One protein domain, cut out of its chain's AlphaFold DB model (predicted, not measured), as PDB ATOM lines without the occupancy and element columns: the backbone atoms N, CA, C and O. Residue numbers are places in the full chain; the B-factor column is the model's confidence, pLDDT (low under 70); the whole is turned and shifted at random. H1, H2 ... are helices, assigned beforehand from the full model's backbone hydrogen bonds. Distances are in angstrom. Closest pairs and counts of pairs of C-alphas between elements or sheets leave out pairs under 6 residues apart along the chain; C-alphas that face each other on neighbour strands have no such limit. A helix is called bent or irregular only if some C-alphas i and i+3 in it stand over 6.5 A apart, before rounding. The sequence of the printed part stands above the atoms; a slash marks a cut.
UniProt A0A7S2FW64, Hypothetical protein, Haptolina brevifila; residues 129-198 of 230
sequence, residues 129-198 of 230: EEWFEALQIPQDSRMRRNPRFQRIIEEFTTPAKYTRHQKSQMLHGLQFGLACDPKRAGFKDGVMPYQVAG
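Overview. This is residues 129 to 198 of the 230 residues of the protein "Hypothetical protein" of Haptolina brevifila (UniProt A0A7S2FW64). Two helices, H2 and H3, run side by side in opposite ways like the two legs of a U, with the turn between them at one end of the longest axis, and the short helix H1 is set over the gap between them, its centre making a triangle with theirs. At the other end of the longest axis from that turn there is no named helix but chain without named elements, including residues 181 to 190, and the helices come close to each other at few points, making the assembly loosely joined. The printed part has 70 residues with three named helices, in the order H1, H2, H3, and no named strand; the class is all helix, though under half of the residues, 34 of 70, are in named elements. The whole is compact, with a radius of gyration of the C-alphas of 12.0 A, and the C-alphas span 38 by 28 by 16 A; residues 158 to 165, which make the turn and include the first two residues of H3, stick out.

Along the chain. The printed part begins with H1, residues 129 to 134, whose first C-alpha, that of Glu 129, is at (104.280, 278.051, 359.054). After it come residues 135 to 146, 12 residues with no named element, whose C-alphas lie 4 to 14 A from the mean of all C-alphas. H2 follows, residues 147 to 157, 15.0 A from first to last C-alpha, beginning at C-alpha 147 at (109.615, 269.959, 369.694). H3 is residues 164 to 180, the longest helix by residues, 24.8 A from first to last C-alpha, and it ends at C-alpha 180 at (105.168, 255.898, 356.362). Residues 181 to 198 hold no named element, and their C-alphas lie 9 to 18 A from the mean of all C-alphas.

Arrangement. H1 touches no helix but is near H2 and near H3. H1 and H2 are close but not clearly touching, with the closest C-alphas, those of Trp 131 and Ile 153, 7.0 A apart. Their lines are about perpendicular, at 89 degrees, and their centres are 11.6 A apart. H1 and H3 are also close but not clearly touching, with the closest C-alphas, those of Ala 134 and Leu 171, 7.9 A apart. They run the same way at a steep tilt of 69 degrees, only just short of about perpendicular. H2 and H3 are close but not clearly touching, and their closest C-alphas, those of Phe 156 and Lys 167, are 6.8 A apart. They run opposite ways at a shallow tilt of 24 degrees, with their centres 13.0 A apart. In H1, H2 and H3 every pair of O i and N i+4 is within hydrogen-bond range, and no helix is bent or irregular.

Size, cuts and confidence. The two C-alphas farthest apart are those of Ala 160 and Asp 189, 37.9 A apart, and the first and last printed C-alphas, those of Glu 129 and Gly 198, are 26.3 A apart. Without residues 158 to 165, which stand free, the body of 62 residues spans 30 by 27 by 16 A, with a radius of gyration of 11.0 A. The link from H1 to H2, with 12 residues, is long, and the link from H2 to H3, with 6 residues, is short. The printed part runs from 129 to 198 with no cut. The mean pLDDT of the printed part is 82.1, and residues 197 to 198 are under 70.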
ATOM      1  N   GLU A 129     105.671 278.198 359.479       86.56
ATOM      2  CA  GLU A 129     104.280 278.051 359.054       86.56
ATOM      3  C   GLU A 129     104.178 277.616 357.589       86.56
ATOM      4  O   GLU A 129     103.503 276.627 357.308       86.56
ATOM      5  N   GLU A 130     104.960 278.227 356.692       87.25
ATOM      6  CA  GLU A 130     105.060 277.819 355.281       87.25
ATOM      7  C   GLU A 130     105.514 276.358 355.132       87.25
ATOM      8  O   GLU A 130     105.004 275.629 354.282       87.25
ATOM      9  N   TRP A 131     106.432 275.885 355.985       88.94
ATOM     10  CA  TRP A 131     106.826 274.470 356.014       88.94
ATOM     11  C   TRP A 131     105.670 273.552 356.418       88.94
ATOM     12  O   TRP A 131     105.470 272.502 355.807       88.94
ATOM     13  N   PHE A 132     104.895 273.922 357.438       89.19
ATOM     14  CA  PHE A 132     103.749 273.118 357.865       89.19
ATOM     15  C   PHE A 132     102.610 273.116 356.841       89.19
ATOM     16  O   PHE A 132     101.921 272.100 356.711       89.19
ATOM     17  N   GLU A 133     102.416 274.223 356.125       86.75
ATOM     18  CA  GLU A 133     101.471 274.328 355.011       86.75
ATOM     19  C   GLU A 133     101.914 273.487 353.814       86.75
ATOM     20  O   GLU A 133     101.119 272.702 353.299       86.75
ATOM     21  N   ALA A 134     103.193 273.551 353.429       84.50
ATOM     22  CA  ALA A 134     103.748 272.738 352.346       84.50
ATOM     23  C   ALA A 134     103.674 271.228 352.641       84.50
ATOM     24  O   ALA A 134     103.443 270.417 351.742       84.50
ATOM     25  N   LEU A 135     103.820 270.840 353.910       85.50
ATOM     26  CA  LEU A 135     103.632 269.461 354.372       85.50
ATOM     27  C   LEU A 135     102.156 269.080 354.581       85.50
ATOM     28  O   LEU A 135     101.868 267.923 354.900       85.50
ATOM     29  N   GLN A 136     101.233 270.039 354.433       85.00
ATOM     30  CA  GLN A 136      99.785 269.913 354.637       85.00
ATOM     31  C   GLN A 136      99.402 269.265 355.977       85.00
ATOM     32  O   GLN A 136      98.387 268.579 356.094       85.00
ATOM     33  N   ILE A 137     100.218 269.463 357.018       83.75
ATOM     34  CA  ILE A 137      99.979 268.854 358.330       83.75
ATOM     35  C   ILE A 137      98.790 269.571 358.988       83.75
ATOM     36  O   ILE A 137      98.843 270.797 359.104       83.75
ATOM     37  N   PRO A 138      97.762 268.871 359.501       82.94
ATOM     38  CA  PRO A 138      96.635 269.509 360.190       82.94
ATOM     39  C   PRO A 138      97.079 270.386 361.370       82.94
ATOM     40  O   PRO A 138      98.040 270.048 362.067       82.94
ATOM     41  N   GLN A 139      96.394 271.508 361.615       84.31
ATOM     42  CA  GLN A 139      96.738 272.456 362.693       84.31
ATOM     43  C   GLN A 139      96.715 271.805 364.088       84.31
ATOM     44  O   GLN A 139      97.509 272.120 364.973       84.31
ATOM     45  N   ASP A 140      95.822 270.845 364.256       81.19
ATOM     46  CA  ASP A 140      95.560 270.038 365.436       81.19
ATOM     47  C   ASP A 140      96.465 268.792 365.548       81.19
ATOM     48  O   ASP A 140      96.433 268.090 366.564       81.19
ATOM     49  N   SER A 141      97.343 268.550 364.567       82.56
ATOM     50  CA  SER A 141      98.266 267.413 364.585       82.56
ATOM     51  C   SER A 141      99.274 267.484 365.738       82.56
ATOM     52  O   SER A 141      99.896 268.513 366.026       82.56
ATOM     53  N   ARG A 142      99.536 266.321 366.349       82.75
ATOM     54  CA  ARG A 142     100.619 266.132 367.328       82.75
ATOM     55  C   ARG A 142     101.998 266.450 366.750       82.75
ATOM     56  O   ARG A 142     102.873 266.860 367.509       82.75
ATOM     57  N   MET A 143     102.192 266.303 365.437       83.19
ATOM     58  CA  MET A 143     103.468 266.598 364.777       83.19
ATOM     59  C   MET A 143     103.824 268.082 364.835       83.19
ATOM     60  O   MET A 143     104.973 268.405 365.126       83.19
ATOM     61  N   ARG A 144     102.842 268.983 364.680       86.12
ATOM     62  CA  ARG A 144     103.066 270.431 364.836       86.12
ATOM     63  C   ARG A 144     103.505 270.811 366.247       86.12
ATOM     64  O   ARG A 144     104.187 271.810 366.404       86.12
ATOM     65  N   ARG A 145     103.139 270.021 367.263       84.62
ATOM     66  CA  ARG A 145     103.509 270.235 368.676       84.62
ATOM     67  C   ARG A 145     104.790 269.509 369.083       84.62
ATOM     68  O   ARG A 145     105.219 269.629 370.227       84.62
ATOM     69  N   ASN A 146     105.375 268.706 368.194       88.06
ATOM     70  CA  ASN A 146     106.552 267.914 368.515       88.06
ATOM     71  C   ASN A 146     107.806 268.810 368.485       88.06
ATOM     72  O   ASN A 146     108.204 269.246 367.403       88.06
ATOM     73  N   PRO A 147     108.487 269.031 369.626       86.56
ATOM     74  CA  PRO A 147     109.615 269.959 369.694       86.56
ATOM     75  C   PRO A 147     110.819 269.491 368.868       86.56
ATOM     76  O   PRO A 147     111.608 270.308 368.409       86.56
ATOM     77  N   ARG A 148     110.986 268.177 368.649       87.88
ATOM     78  CA  ARG A 148     112.068 267.667 367.789       87.88
ATOM     79  C   ARG A 148     111.808 267.982 366.322       87.88
ATOM     80  O   ARG A 148     112.739 268.310 365.601       87.88
ATOM     81  N   PHE A 149     110.549 267.887 365.908       89.06
ATOM     82  CA  PHE A 149     110.144 268.182 364.541       89.06
ATOM     83  C   PHE A 149     110.222 269.683 364.249       89.06
ATOM     84  O   PHE A 149     110.775 270.079 363.229       89.06
ATOM     85  N   GLN A 150     109.769 270.510 365.196       89.44
ATOM     86  CA  GLN A 150     109.905 271.965 365.124       89.44
ATOM     87  C   GLN A 150     111.365 272.398 364.975       89.44
ATOM     88  O   GLN A 150     111.659 273.164 364.069       89.44
ATOM     89  N   ARG A 151     112.293 271.838 365.764       89.25
ATOM     90  CA  ARG A 151     113.730 272.150 365.645       89.25
ATOM     91  C   ARG A 151     114.302 271.865 364.259       89.25
ATOM     92  O   ARG A 151     115.144 272.618 363.787       89.25
ATOM     93  N   ILE A 152     113.873 270.774 363.622       89.50
ATOM     94  CA  ILE A 152     114.305 270.447 362.257       89.50
ATOM     95  C   ILE A 152     113.778 271.513 361.295       89.50
ATOM     96  O   ILE A 152     114.545 272.052 360.510       89.50
ATOM     97  N   ILE A 153     112.497 271.866 361.379       91.38
ATOM     98  CA  ILE A 153     111.920 272.910 360.522       91.38
ATOM     99  C   ILE A 153     112.625 274.256 360.748       91.38
ATOM    100  O   ILE A 153     113.045 274.888 359.783       91.38
ATOM    101  N   GLU A 154     112.823 274.661 362.002       90.19
ATOM    102  CA  GLU A 154     113.513 275.901 362.379       90.19
ATOM    103  C   GLU A 154     114.930 275.966 361.792       90.19
ATOM    104  O   GLU A 154     115.322 276.968 361.191       90.19
ATOM    105  N   GLU A 155     115.673 274.865 361.867       88.94
ATOM    106  CA  GLU A 155     117.000 274.744 361.270       88.94
ATOM    107  C   GLU A 155     116.968 275.063 359.761       88.94
ATOM    108  O   GLU A 155     117.754 275.892 359.296       88.94
ATOM    109  N   PHE A 156     116.008 274.510 359.009       85.88
ATOM    110  CA  PHE A 156     115.854 274.757 357.567       85.88
ATOM    111  C   PHE A 156     115.200 276.104 357.210       85.88
ATOM    112  O   PHE A 156     115.298 276.557 356.060       85.88
ATOM    113  N   THR A 157     114.574 276.785 358.173       87.31
ATOM    114  CA  THR A 157     114.119 278.177 358.005       87.31
ATOM    115  C   THR A 157     115.256 279.189 358.110       87.31
ATOM    116  O   THR A 157     115.117 280.297 357.599       87.31
ATOM    117  N   THR A 158     116.407 278.805 358.678       83.69
ATOM    118  CA  THR A 158     117.563 279.702 358.826       83.69
ATOM    119  C   THR A 158     117.964 280.309 357.472       83.69
ATOM    120  O   THR A 158     118.244 279.564 356.521       83.69
ATOM    121  N   PRO A 159     118.001 281.650 357.348       75.31
ATOM    122  CA  PRO A 159     118.332 282.308 356.092       75.31
ATOM    123  C   PRO A 159     119.771 281.986 355.674       75.31
ATOM    124  O   PRO A 159     120.651 281.826 356.516       75.31
ATOM    125  N   ALA A 160     119.998 281.868 354.363       74.25
ATOM    126  CA  ALA A 160     121.298 281.609 353.727       74.25
ATOM    127  C   ALA A 160     122.037 280.306 354.118       74.25
ATOM    128  O   ALA A 160     123.067 280.002 353.525       74.25
ATOM    129  N   LYS A 161     121.515 279.500 355.052       84.25
ATOM    130  CA  LYS A 161     122.145 278.238 355.476       84.25
ATOM    131  C   LYS A 161     121.924 277.087 354.491       84.25
ATOM    132  O   LYS A 161     122.805 276.253 354.314       84.25
ATOM    133  N   TYR A 162     120.753 277.051 353.857       82.56
ATOM    134  CA  TYR A 162     120.344 275.977 352.954       82.56
ATOM    135  C   TYR A 162     119.839 276.533 351.624       82.56
ATOM    136  O   TYR A 162     119.045 277.480 351.597       82.56
ATOM    137  N   THR A 163     120.269 275.920 350.521       82.12
ATOM    138  CA  THR A 163     119.836 276.301 349.170       82.12
ATOM    139  C   THR A 163     118.383 275.894 348.925       82.12
ATOM    140  O   THR A 163     117.851 274.984 349.566       82.12
ATOM    141  N   ARG A 164     117.723 276.529 347.947       79.94
ATOM    142  CA  ARG A 164     116.348 276.170 347.550       79.94
ATOM    143  C   ARG A 164     116.220 274.683 347.199       79.94
ATOM    144  O   ARG A 164     115.240 274.050 347.579       79.94
ATOM    145  N   HIS A 165     117.227 274.126 346.528       78.75
ATOM    146  CA  HIS A 165     117.260 272.712 346.162       78.75
ATOM    147  C   HIS A 165     117.323 271.793 347.393       78.75
ATOM    148  O   HIS A 165     116.522 270.869 347.506       78.75
ATOM    149  N   GLN A 166     118.189 272.094 348.366       83.31
ATOM    150  CA  GLN A 166     118.286 271.324 349.615       83.31
ATOM    151  C   GLN A 166     116.982 271.363 350.421       83.31
ATOM    152  O   GLN A 166     116.546 270.341 350.949       83.31
ATOM    153  N   LYS A 167     116.319 272.527 350.479       83.81
ATOM    154  CA  LYS A 167     115.004 272.653 351.122       83.81
ATOM    155  C   LYS A 167     113.944 271.801 350.415       83.81
ATOM    156  O   LYS A 167     113.151 271.151 351.086       83.81
ATOM    157  N   SER A 168     113.971 271.746 349.082       82.25
ATOM    158  CA  SER A 168     113.071 270.896 348.290       82.25
ATOM    159  C   SER A 168     113.296 269.404 348.551       82.25
ATOM    160  O   SER A 168     112.337 268.664 348.758       82.25
ATOM    161  N   GLN A 169     114.553 268.956 348.590       83.62
ATOM    162  CA  GLN A 169     114.893 267.565 348.914       83.62
ATOM    163  C   GLN A 169     114.450 267.192 350.334       83.62
ATOM    164  O   GLN A 169     113.883 266.122 350.550       83.62
ATOM    165  N   MET A 170     114.662 268.091 351.300       87.44
ATOM    166  CA  MET A 170     114.216 267.885 352.676       87.44
ATOM    167  C   MET A 170     112.690 267.815 352.769       87.44
ATOM    168  O   MET A 170     112.168 266.921 353.429       87.44
ATOM    169  N   LEU A 171     111.962 268.698 352.075       86.62
ATOM    170  CA  LEU A 171     110.500 268.648 352.014       86.62
ATOM    171  C   LEU A 171     110.016 267.282 351.514       86.62
ATOM    172  O   LEU A 171     109.170 266.670 352.161       86.62
ATOM    173  N   HIS A 172     110.603 266.775 350.428       83.12
ATOM    174  CA  HIS A 172     110.268 265.458 349.890       83.12
ATOM    175  C   HIS A 172     110.569 264.326 350.890       83.12
ATOM    176  O   HIS A 172     109.734 263.453 351.123       83.12
ATOM    177  N   GLY A 173     111.730 264.363 351.553       83.69
ATOM    178  CA  GLY A 173     112.087 263.385 352.585       83.69
ATOM    179  C   GLY A 173     111.133 263.400 353.786       83.69
ATOM    180  O   GLY A 173     110.765 262.347 354.308       83.69
ATOM    181  N   LEU A 174     110.679 264.584 354.203       86.25
ATOM    182  CA  LEU A 174     109.686 264.730 355.266       86.25
ATOM    183  C   LEU A 174     108.308 264.223 354.829       86.25
ATOM    184  O   LEU A 174     107.669 263.511 355.600       86.25
ATOM    185  N   GLN A 175     107.870 264.529 353.607       85.88
ATOM    186  CA  GLN A 175     106.630 263.992 353.036       85.88
ATOM    187  C   GLN A 175     106.652 262.460 353.009       85.88
ATOM    188  O   GLN A 175     105.700 261.827 353.460       85.88
ATOM    189  N   PHE A 176     107.768 261.860 352.589       82.75
ATOM    190  CA  PHE A 176     107.955 260.411 352.626       82.75
ATOM    191  C   PHE A 176     107.902 259.850 354.057       82.75
ATOM    192  O   PHE A 176     107.201 258.879 354.330       82.75
ATOM    193  N   GLY A 177     108.584 260.487 355.016       83.88
ATOM    194  CA  GLY A 177     108.544 260.067 356.420       83.88
ATOM    195  C   GLY A 177     107.142 260.142 357.040       83.88
ATOM    196  O   GLY A 177     106.765 259.278 357.831       83.88
ATOM    197  N   LEU A 178     106.354 261.149 356.660       83.94
ATOM    198  CA  LEU A 178     104.957 261.297 357.071       83.94
ATOM    199  C   LEU A 178     104.044 260.261 356.393       83.94
ATOM    200  O   LEU A 178     103.102 259.780 357.025       83.94
ATOM    201  N   ALA A 179     104.359 259.877 355.154       81.25
ATOM    202  CA  ALA A 179     103.668 258.831 354.408       81.25
ATOM    203  C   ALA A 179     103.818 257.442 355.023       81.25
ATOM    204  O   ALA A 179     102.894 256.633 354.943       81.25
ATOM    205  N   CYS A 180     104.942 257.173 355.689       80.75
ATOM    206  CA  CYS A 180     105.168 255.898 356.362       80.75
ATOM    207  C   CYS A 180     104.164 255.617 357.489       80.75
ATOM    208  O   CYS A 180     103.798 254.463 357.698       80.75
ATOM    209  N   ASP A 181     103.718 256.643 358.220       80.38
ATOM    210  CA  ASP A 181     102.717 256.491 359.281       80.38
ATOM    211  C   ASP A 181     101.772 257.707 359.353       80.38
ATOM    212  O   ASP A 181     101.896 258.576 360.230       80.38
ATOM    213  N   PRO A 182     100.784 257.774 358.443       81.38
ATOM    214  CA  PRO A 182      99.923 258.941 358.300       81.38
ATOM    215  C   PRO A 182      98.996 259.135 359.508       81.38
ATOM    216  O   PRO A 182      98.626 260.261 359.845       81.38
ATOM    217  N   LYS A 183      98.666 258.052 360.230       79.69
ATOM    218  CA  LYS A 183      97.883 258.126 361.473       79.69
ATOM    219  C   LYS A 183      98.672 258.821 362.577       79.69
ATOM    220  O   LYS A 183      98.125 259.680 363.269       79.69
ATOM    221  N   ARG A 184      99.958 258.487 362.748       79.31
ATOM    222  CA  ARG A 184     100.821 259.157 363.741       79.31
ATOM    223  C   ARG A 184     101.172 260.581 363.333       79.31
ATOM    224  O   ARG A 184     101.280 261.438 364.211       79.31
ATOM    225  N   ALA A 185     101.263 260.846 362.033       77.56
ATOM    226  CA  ALA A 185     101.390 262.192 361.488       77.56
ATOM    227  C   ALA A 185     100.151 263.079 361.740       77.56
ATOM    228  O   ALA A 185     100.233 264.302 361.616       77.56
ATOM    229  N   GLY A 186      99.029 262.489 362.167       78.12
ATOM    230  CA  GLY A 186      97.806 263.202 362.529       78.12
ATOM    231  C   GLY A 186      96.890 263.500 361.345       78.12
ATOM    232  O   GLY A 186      96.002 264.333 361.488       78.12
ATOM    233  N   PHE A 187      97.086 262.841 360.199       82.19
ATOM    234  CA  PHE A 187      96.162 262.949 359.074       82.19
ATOM    235  C   PHE A 187      94.854 262.219 359.376       82.19
ATOM    236  O   PHE A 187      94.837 261.133 359.970       82.19
ATOM    237  N   LYS A 188      93.744 262.827 358.954       75.94
ATOM    238  CA  LYS A 188      92.402 262.298 359.181       75.94
ATOM    239  C   LYS A 188      92.270 260.925 358.516       75.94
ATOM    240  O   LYS A 188      92.660 260.745 357.368       75.94
ATOM    241  N   ASP A 189      91.789 259.947 359.279       71.56
ATOM    242  CA  ASP A 189      91.596 258.555 358.842       71.56
ATOM    243  C   ASP A 189      92.870 257.836 358.343       71.56
ATOM    244  O   ASP A 189      92.804 256.718 357.834       71.56
ATOM    245  N   GLY A 190      94.058 258.425 358.551       70.31
ATOM    246  CA  GLY A 190      95.321 257.902 358.029       70.31
ATOM    247  C   GLY A 190      95.466 258.041 356.512       70.31
ATOM    248  O   GLY A 190      96.259 257.314 355.920       70.31
ATOM    249  N   VAL A 191      94.707 258.943 355.886       74.75
ATOM    250  CA  VAL A 191      94.785 259.224 354.451       74.75
ATOM    251  C   VAL A 191      95.559 260.520 354.247       74.75
ATOM    252  O   VAL A 191      95.217 261.551 354.826       74.75
ATOM    253  N   MET A 192      96.616 260.472 353.439       75.50
ATOM    254  CA  MET A 192      97.366 261.674 353.082       75.50
ATOM    255  C   MET A 192      96.611 262.510 352.039       75.50
ATOM    256  O   MET A 192      95.996 261.939 351.138       75.50
ATOM    257  N   PRO A 193      96.687 263.850 352.115       75.38
ATOM    258  CA  PRO A 193      96.048 264.733 351.142       75.38
ATOM    259  C   PRO A 193      96.839 264.878 349.826       75.38
ATOM    260  O   PRO A 193      96.361 265.520 348.894       75.38
ATOM    261  N   TYR A 194      98.027 264.276 349.730       70.44
ATOM    262  CA  TYR A 194      98.887 264.273 348.547       70.44
ATOM    263  C   TYR A 194      99.457 262.876 348.279       70.44
ATOM    264  O   TYR A 194      99.541 262.036 349.179       70.44
ATOM    265  N   GLN A 195      99.861 262.635 347.032       70.31
ATOM    266  CA  GLN A 195     100.632 261.455 346.645       70.31
ATOM    267  C   GLN A 195     102.127 261.773 346.741       70.31
ATOM    268  O   GLN A 195     102.552 262.868 346.380       70.31
ATOM    269  N   VAL A 196     102.913 260.820 347.243       71.19
ATOM    270  CA  VAL A 196     104.378 260.920 347.295       71.19
ATOM    271  C   VAL A 196     104.938 260.046 346.181       71.19
ATOM    272  O   VAL A 196     104.618 258.858 346.111       71.19
ATOM    273  N   ALA A 197     105.747 260.631 345.298       62.88
ATOM    274  CA  ALA A 197     106.362 259.904 344.193       62.88
ATOM    275  C   ALA A 197     107.286 258.797 344.731       62.88
ATOM    276  O   ALA A 197     108.043 259.011 345.679       62.88
ATOM    277  N   GLY A 198     107.186 257.596 344.158       65.38
ATOM    278  CA  GLY A 198     107.966 256.432 344.592       65.38
ATOM    279  C   GLY A 198     107.561 255.834 345.948       65.38
ATOM    280  O   GLY A 198     108.256 254.954 346.445       65.38
TER     281      GLY A 198